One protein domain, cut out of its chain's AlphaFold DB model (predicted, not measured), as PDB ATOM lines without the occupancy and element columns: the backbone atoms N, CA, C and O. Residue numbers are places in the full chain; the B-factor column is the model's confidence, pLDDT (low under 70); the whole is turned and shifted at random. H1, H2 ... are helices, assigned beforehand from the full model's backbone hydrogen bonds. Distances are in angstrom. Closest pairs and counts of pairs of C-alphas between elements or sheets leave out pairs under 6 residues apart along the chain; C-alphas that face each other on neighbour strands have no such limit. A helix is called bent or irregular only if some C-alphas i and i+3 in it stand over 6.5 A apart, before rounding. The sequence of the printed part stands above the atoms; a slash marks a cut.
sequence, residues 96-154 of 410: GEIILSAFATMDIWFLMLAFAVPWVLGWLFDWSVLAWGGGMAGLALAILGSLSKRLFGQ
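Overview. This is residues 96 to 154 of the 410 residues of a protein of Propioniciclava sp (UniProt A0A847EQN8). A long helical hairpin: H2 and H3 lie side by side and run opposite ways, joined by a tight turn at one end. The short helix H1 comes before H2 and packs on the last part of H3, at the other end of the hairpin. The printed part has 59 residues with three named helices, H1, H2 and H3 in that order, and no named strand; its class is all helix. It is loose, with a radius of gyration of the C-alphas of 13.5 A, and its outline is a rod spanning 41 by 17 by 14 A.

Arrangement. H1, residues 96 to 103, is close to but not clearly touching H2, residues 106 to 124; their closest C-alphas, those of Ala 102 and Ile 108, are 8.0 A apart. These two run the same way at a steep tilt of 54 degrees. H2 and H3, residues 128 to 154, touch and form a helical hairpin, with a shallow tilt of 13 degrees, opposite ways. Their closest C-alphas are those of Gly 122 and Ser 128, 5.3 A apart. H3 touches H1 with residues 147 to 154 alone; the closest C-alphas, of Ile 99 and Leu 151, are 6.4 A apart, at a steep tilt of 41 degrees, opposite ways. Every O i to N i+4 pair is within hydrogen-bond range in H1, against 14 of 15 in H2 and 19 of 23 in H3.

Along the chain. H1 begins at C-alpha 96 (12.965, 22.027, 32.828) and is 10.7 A long from first to last C-alpha. H2 measures 26.5 A and ends at C-alpha 124 (-21.170, 8.993, 25.818). It is neither bent nor irregular, but only just: C-alphas 115 and 118 are 6.1 A apart. H3 measures 37.4 A and ends at C-alpha 154 (17.187, 11.375, 35.094). It is irregular, with C-alphas 131 and 134 at 7.3 A, and has a kink of 35 degrees near residue 136.

Size, cuts and confidence. The two C-alphas farthest apart, those of Asp 126 and Gln 154, are 41.2 A apart. The printed part has no cut, and the links H1 to H2 and H2 to H3 are tight. The mean pLDDT of the printed part is 78.8, and residues 129 to 134 are under 70.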
ATOM      1  N   GLY A  96      14.007  21.774  33.828       81.69
ATOM      2  CA  GLY A  96      12.965  22.027  32.828       81.69
ATOM      3  C   GLY A  96      13.117  21.194  31.551       81.69
ATOM      4  O   GLY A  96      12.121  20.717  31.016       81.69
ATOM      5  N   GLU A  97      14.346  20.947  31.090       81.25
ATOM      6  CA  GLU A  97      14.608  20.121  29.903       81.25
ATOM      7  C   GLU A  97      14.319  18.644  30.173       81.25
ATOM      8  O   GLU A  97      13.795  17.942  29.312       81.25
ATOM      9  N   ILE A  98      14.591  18.181  31.393       81.69
ATOM     10  CA  ILE A  98      14.291  16.810  31.817       81.69
ATOM     11  C   ILE A  98      12.777  16.610  31.915       81.69
ATOM     12  O   ILE A  98      12.254  15.616  31.410       81.69
ATOM     13  N   ILE A  99      12.058  17.578  32.492       83.38
ATOM     14  CA  ILE A  99      10.592  17.571  32.535       83.38
ATOM     15  C   ILE A  99      10.016  17.557  31.116       83.38
ATOM     16  O   ILE A  99       9.183  16.708  30.799       83.38
ATOM     17  N   LEU A 100      10.510  18.434  30.240       82.69
ATOM     18  CA  LEU A 100      10.101  18.483  28.840       82.69
ATOM     19  C   LEU A 100      10.361  17.149  28.130       82.69
ATOM     20  O   LEU A 100       9.485  16.659  27.424       82.69
ATOM     21  N   SER A 101      11.521  16.527  28.358       79.44
ATOM     22  CA  SER A 101      11.856  15.226  27.771       79.44
ATOM     23  C   SER A 101      10.913  14.109  28.218       79.44
ATOM     24  O   SER A 101      10.551  13.245  27.415       79.44
ATOM     25  N   ALA A 102      10.459  14.155  29.477       78.69
ATOM     26  CA  ALA A 102       9.491  13.204  29.985       78.69
ATOM     27  C   ALA A 102       8.172  13.362  29.223       78.69
ATOM     28  O   ALA A 102       7.763  12.410  28.563       78.69
ATOM     29  N   PHE A 103       7.592  14.569  29.205       77.75
ATOM     30  CA  PHE A 103       6.331  14.886  28.514       77.75
ATOM     31  C   PHE A 103       6.365  14.678  26.998       77.75
ATOM     32  O   PHE A 103       5.367  14.285  26.396       77.75
ATOM     33  N   ALA A 104       7.510  14.913  26.364       76.56
ATOM     34  CA  ALA A 104       7.639  14.812  24.920       76.56
ATOM     35  C   ALA A 104       7.731  13.356  24.416       76.56
ATOM     36  O   ALA A 104       7.813  13.133  23.208       76.56
ATOM     37  N   THR A 105       7.761  12.349  25.296       75.56
ATOM     38  CA  THR A 105       7.810  10.934  24.890       75.56
ATOM     39  C   THR A 105       6.427  10.432  24.454       75.56
ATOM     40  O   THR A 105       5.414  10.762  25.064       75.56
ATOM     41  N   MET A 106       6.379   9.594  23.413       72.62
ATOM     42  CA  MET A 106       5.124   9.072  22.848       72.62
ATOM     43  C   MET A 106       4.308   8.242  23.857       72.62
ATOM     44  O   MET A 106       3.082   8.296  23.838       72.62
ATOM     45  N   ASP A 107       4.979   7.555  24.786       74.38
ATOM     46  CA  ASP A 107       4.358   6.746  25.844       74.38
ATOM     47  C   ASP A 107       3.336   7.534  26.672       74.38
ATOM     48  O   ASP A 107       2.272   7.017  26.991       74.38
ATOM     49  N   ILE A 108       3.623   8.801  26.994       77.00
ATOM     50  CA  ILE A 108       2.707   9.634  27.785       77.00
ATOM     51  C   ILE A 108       1.459   9.969  26.985       77.00
ATOM     52  O   ILE A 108       0.373   9.986  27.547       77.00
ATOM     53  N   TRP A 109       1.584  10.186  25.679       79.25
ATOM     54  CA  TRP A 109       0.428  10.443  24.826       79.25
ATOM     55  C   TRP A 109      -0.433   9.199  24.650       79.25
ATOM     56  O   TRP A 109      -1.652   9.308  24.704       79.25
ATOM     57  N   PHE A 110       0.176   8.016  24.528       81.94
ATOM     58  CA  PHE A 110      -0.569   6.757  24.549       81.94
ATOM     59  C   PHE A 110      -1.277   6.534  25.880       81.94
ATOM     60  O   PHE A 110      -2.434   6.135  25.888       81.94
ATOM     61  N   LEU A 111      -0.618   6.834  26.995       80.56
ATOM     62  CA  LEU A 111      -1.219   6.764  28.321       80.56
ATOM     63  C   LEU A 111      -2.357   7.780  28.498       80.56
ATOM     64  O   LEU A 111      -3.416   7.437  29.013       80.56
ATOM     65  N   MET A 112      -2.170   9.011  28.020       81.50
ATOM     66  CA  MET A 112      -3.205  10.044  28.012       81.50
ATOM     67  C   MET A 112      -4.383   9.646  27.131       81.50
ATOM     68  O   MET A 112      -5.522   9.867  27.520       81.50
ATOM     69  N   LEU A 113      -4.135   9.031  25.974       85.56
ATOM     70  CA  LEU A 113      -5.178   8.510  25.095       85.56
ATOM     71  C   LEU A 113      -5.904   7.326  25.743       85.56
ATOM     72  O   LEU A 113      -7.129   7.287  25.737       85.56
ATOM     73  N   ALA A 114      -5.164   6.402  26.359       81.94
ATOM     74  CA  ALA A 114      -5.717   5.282  27.117       81.94
ATOM     75  C   ALA A 114      -6.554   5.752  28.314       81.94
ATOM     76  O   ALA A 114      -7.457   5.039  28.733       81.94
ATOM     77  N   PHE A 115      -6.281   6.947  28.843       82.62
ATOM     78  CA  PHE A 115      -7.094   7.594  29.870       82.62
ATOM     79  C   PHE A 115      -8.299   8.337  29.277       82.62
ATOM     80  O   PHE A 115      -9.415   8.212  29.777       82.62
ATOM     81  N   ALA A 116      -8.098   9.078  28.189       84.81
ATOM     82  CA  ALA A 116      -9.119   9.911  27.568       84.81
ATOM     83  C   ALA A 116     -10.207   9.094  26.859       84.81
ATOM     84  O   ALA A 116     -11.375   9.455  26.935       84.81
ATOM     85  N   VAL A 117      -9.861   7.990  26.190       85.81
ATOM     86  CA  VAL A 117     -10.830   7.178  25.432       85.81
ATOM     87  C   VAL A 117     -11.904   6.571  26.347       85.81
ATOM     88  O   VAL A 117     -13.081   6.811  26.080       85.81
ATOM     89  N   PRO A 118     -11.574   5.866  27.449       81.56
ATOM     90  CA  PRO A 118     -12.582   5.384  28.395       81.56
ATOM     91  C   PRO A 118     -13.382   6.513  29.039       81.56
ATOM     92  O   PRO A 118     -14.568   6.337  29.294       81.56
ATOM     93  N   TRP A 119     -12.756   7.669  29.279       81.62
ATOM     94  CA  TRP A 119     -13.443   8.833  29.833       81.62
ATOM     95  C   TRP A 119     -14.520   9.367  28.879       81.62
ATOM     96  O   TRP A 119     -15.667   9.555  29.279       81.62
ATOM     97  N   VAL A 120     -14.180   9.526  27.597       85.38
ATOM     98  CA  VAL A 120     -15.118   9.957  26.552       85.38
ATOM     99  C   VAL A 120     -16.214   8.913  26.326       85.38
ATOM    100  O   VAL A 120     -17.381   9.275  26.226       85.38
ATOM    101  N   LEU A 121     -15.879   7.618  26.296       83.25
ATOM    102  CA  LEU A 121     -16.876   6.545  26.182       83.25
ATOM    103  C   LEU A 121     -17.802   6.496  27.403       83.25
ATOM    104  O   LEU A 121     -19.011   6.370  27.250       83.25
ATOM    105  N   GLY A 122     -17.258   6.629  28.613       82.12
ATOM    106  CA  GLY A 122     -18.049   6.671  29.841       82.12
ATOM    107  C   GLY A 122     -19.039   7.834  29.849       82.12
ATOM    108  O   GLY A 122     -20.173   7.652  30.279       82.12
ATOM    109  N   TRP A 123     -18.631   8.992  29.320       81.81
ATOM    110  CA  TRP A 123     -19.510  10.146  29.123       81.81
ATOM    111  C   TRP A 123     -20.582   9.903  28.046       81.81
ATOM    112  O   TRP A 123     -21.736  10.252  28.257       81.81
ATOM    113  N   LEU A 124     -20.233   9.269  26.919       86.62
ATOM    114  CA  LEU A 124     -21.170   8.993  25.818       86.62
ATOM    115  C   LEU A 124     -22.226   7.921  26.142       86.62
ATOM    116  O   LEU A 124     -23.334   7.991  25.620       86.62
ATOM    117  N   PHE A 125     -21.881   6.919  26.956       85.75
ATOM    118  CA  PHE A 125     -22.722   5.744  27.239       85.75
ATOM    119  C   PHE A 125     -23.261   5.703  28.681       85.75
ATOM    120  O   PHE A 125     -23.751   4.665  29.120       85.75
ATOM    121  N   ASP A 126     -23.134   6.804  29.428       81.00
ATOM    122  CA  ASP A 126     -23.556   6.935  30.834       81.00
ATOM    123  C   ASP A 126     -22.959   5.873  31.783       81.00
ATOM    124  O   ASP A 126     -23.481   5.562  32.855       81.00
ATOM    125  N   TRP A 127     -21.783   5.342  31.438       79.19
ATOM    126  CA  TRP A 127     -21.088   4.299  32.203       79.19
ATOM    127  C   TRP A 127     -20.269   4.863  33.379       79.19
ATOM    128  O   TRP A 127     -19.239   4.317  33.783       79.19
ATOM    129  N   SER A 128     -20.714   5.999  33.916       70.75
ATOM    130  CA  SER A 128     -19.939   6.906  34.766       70.75
ATOM    131  C   SER A 128     -19.338   6.222  36.002       70.75
ATOM    132  O   SER A 128     -18.159   6.404  36.291       70.75
ATOM    133  N   VAL A 129     -20.084   5.355  36.690       67.25
ATOM    134  CA  VAL A 129     -19.607   4.684  37.915       67.25
ATOM    135  C   VAL A 129     -18.469   3.685  37.641       67.25
ATOM    136  O   VAL A 129     -17.520   3.601  38.422       67.25
ATOM    137  N   LEU A 130     -18.515   2.962  36.516       64.81
ATOM    138  CA  LEU A 130     -17.472   1.999  36.127       64.81
ATOM    139  C   LEU A 130     -16.259   2.684  35.474       64.81
ATOM    140  O   LEU A 130     -15.133   2.220  35.660       64.81
ATOM    141  N   ALA A 131     -16.469   3.812  34.787       67.00
ATOM    142  CA  ALA A 131     -15.398   4.630  34.223       67.00
ATOM    143  C   ALA A 131     -14.560   5.321  35.319       67.00
ATOM    144  O   ALA A 131     -13.339   5.166  35.343       67.00
ATOM    145  N   TRP A 132     -15.200   6.016  36.269       63.81
ATOM    146  CA  TRP A 132     -14.507   6.789  37.312       63.81
ATOM    147  C   TRP A 132     -13.915   5.940  38.447       63.81
ATOM    148  O   TRP A 132     -12.924   6.353  39.045       63.81
ATOM    149  N   GLY A 133     -14.502   4.777  38.755       69.81
ATOM    150  CA  GLY A 133     -14.156   3.982  39.937       69.81
ATOM    151  C   GLY A 133     -12.765   3.337  39.890       69.81
ATOM    152  O   GLY A 133     -11.804   3.847  40.460       69.81
ATOM    153  N   GLY A 134     -12.656   2.159  39.265       65.88
ATOM    154  CA  GLY A 134     -11.446   1.326  39.346       65.88
ATOM    155  C   GLY A 134     -10.441   1.540  38.212       65.88
ATOM    156  O   GLY A 134      -9.235   1.611  38.449       65.88
ATOM    157  N   GLY A 135     -10.930   1.665  36.972       71.56
ATOM    158  CA  GLY A 135     -10.079   1.715  35.779       71.56
ATOM    159  C   GLY A 135      -9.277   3.012  35.660       71.56
ATOM    160  O   GLY A 135      -8.061   2.973  35.476       71.56
ATOM    161  N   MET A 136      -9.933   4.166  35.816       75.69
ATOM    162  CA  MET A 136      -9.284   5.475  35.673       75.69
ATOM    163  C   MET A 136      -8.346   5.813  36.832       75.69
ATOM    164  O   MET A 136      -7.254   6.318  36.585       75.69
ATOM    165  N   ALA A 137      -8.728   5.522  38.079       79.44
ATOM    166  CA  ALA A 137      -7.858   5.752  39.232       79.44
ATOM    167  C   ALA A 137      -6.595   4.878  39.157       79.44
ATOM    168  O   ALA A 137      -5.484   5.377  39.340       79.44
ATOM    169  N   GLY A 138      -6.751   3.596  38.800       81.19
ATOM    170  CA  GLY A 138      -5.628   2.689  38.570       81.19
ATOM    171  C   GLY A 138      -4.712   3.166  37.440       81.19
ATOM    172  O   GLY A 138      -3.493   3.201  37.607       81.19
ATOM    173  N   LEU A 139      -5.287   3.610  36.317       79.44
ATOM    174  CA  LEU A 139      -4.516   4.137  35.195       79.44
ATOM    175  C   LEU A 139      -3.802   5.446  35.554       79.44
ATOM    176  O   LEU A 139      -2.617   5.579  35.274       79.44
ATOM    177  N   ALA A 140      -4.465   6.387  36.227       81.69
ATOM    178  CA  ALA A 140      -3.847   7.633  36.676       81.69
ATOM    179  C   ALA A 140      -2.671   7.373  37.632       81.69
ATOM    180  O   ALA A 140      -1.610   7.982  37.482       81.69
ATOM    181  N   LEU A 141      -2.816   6.421  38.561       84.56
ATOM    182  CA  LEU A 141      -1.726   5.987  39.439       84.56
ATOM    183  C   LEU A 141      -0.582   5.333  38.654       84.56
ATOM    184  O   LEU A 141       0.583   5.614  38.939       84.56
ATOM    185  N   ALA A 142      -0.882   4.516  37.642       81.25
ATOM    186  CA  ALA A 142       0.133   3.927  36.770       81.25
ATOM    187  C   ALA A 142       0.888   5.000  35.964       81.25
ATOM    188  O   ALA A 142       2.120   4.974  35.898       81.25
ATOM    189  N   ILE A 143       0.175   5.991  35.415       82.50
ATOM    190  CA  ILE A 143       0.754   7.137  34.702       82.50
ATOM    191  C   ILE A 143       1.665   7.923  35.637       82.50
ATOM    192  O   ILE A 143       2.839   8.123  35.322       82.50
ATOM    193  N   LEU A 144       1.163   8.304  36.811       83.81
ATOM    194  CA  LEU A 144       1.914   9.060  37.807       83.81
ATOM    195  C   LEU A 144       3.149   8.285  38.295       83.81
ATOM    196  O   LEU A 144       4.242   8.847  38.411       83.81
ATOM    197  N   GLY A 145       3.014   6.977  38.515       84.06
ATOM    198  CA  GLY A 145       4.114   6.081  38.866       84.06
ATOM    199  C   GLY A 145       5.172   5.975  37.762       84.06
ATOM    200  O   GLY A 145       6.370   6.006  38.037       84.06
ATOM    201  N   SER A 146       4.755   5.901  36.498       78.94
ATOM    202  CA  SER A 146       5.680   5.849  35.359       78.94
ATOM    203  C   SER A 146       6.422   7.176  35.150       78.94
ATOM    204  O   SER A 146       7.639   7.185  34.943       78.94
ATOM    205  N   LEU A 147       5.710   8.300  35.275       79.56
ATOM    206  CA  LEU A 147       6.252   9.640  35.093       79.56
ATOM    207  C   LEU A 147       7.227   9.991  36.217       79.56
ATOM    208  O   LEU A 147       8.326  10.470  35.944       79.56
ATOM    209  N   SER A 148       6.871   9.677  37.466       79.12
ATOM    210  CA  SER A 148       7.751   9.877  38.620       79.12
ATOM    211  C   SER A 148       9.059   9.099  38.468       79.12
ATOM    212  O   SER A 148      10.132   9.698  38.545       79.12
ATOM    213  N   LYS A 149       9.007   7.795  38.153       77.62
ATOM    214  CA  LYS A 149      10.218   6.984  37.919       77.62
ATOM    215  C   LYS A 149      11.141   7.605  36.862       77.62
ATOM    216  O   LYS A 149      12.354   7.648  37.068       77.62
ATOM    217  N   ARG A 150      10.589   8.125  35.759       75.94
ATOM    218  CA  ARG A 150      11.374   8.760  34.684       75.94
ATOM    219  C   ARG A 150      11.973  10.097  35.109       75.94
ATOM    220  O   ARG A 150      13.186  10.274  35.003       75.94
ATOM    221  N   LEU A 151      11.144  11.003  35.630       78.50
ATOM    222  CA  LEU A 151      11.564  12.342  36.054       78.50
ATOM    223  C   LEU A 151      12.659  12.273  37.117       78.50
ATOM    224  O   LEU A 151      13.696  12.925  37.002       78.50
ATOM    225  N   PHE A 152      12.460  11.436  38.134       80.56
ATOM    226  CA  PHE A 152      13.395  11.338  39.246       80.56
ATOM    227  C   PHE A 152      14.643  10.514  38.919       80.56
ATOM    228  O   PHE A 152      15.686  10.739  39.531       80.56
ATOM    229  N   GLY A 153      14.571   9.590  37.954       75.81
ATOM    230  CA  GLY A 153      15.706   8.765  37.528       75.81
ATOM    231  C   GLY A 153      16.724   9.486  36.635       75.81
ATOM    232  O   GLY A 153      17.861   9.024  36.511       75.81
ATOM    233  N   GLN A 154      16.334  10.602  36.010       75.38
ATOM    234  CA  GLN A 154      17.187  11.375  35.094       75.38
ATOM    235  C   GLN A 154      17.543  12.774  35.611       75.38
ATOM    236  O   GLN A 154      18.358  13.451  34.994       75.38
TER     237      GLN A 154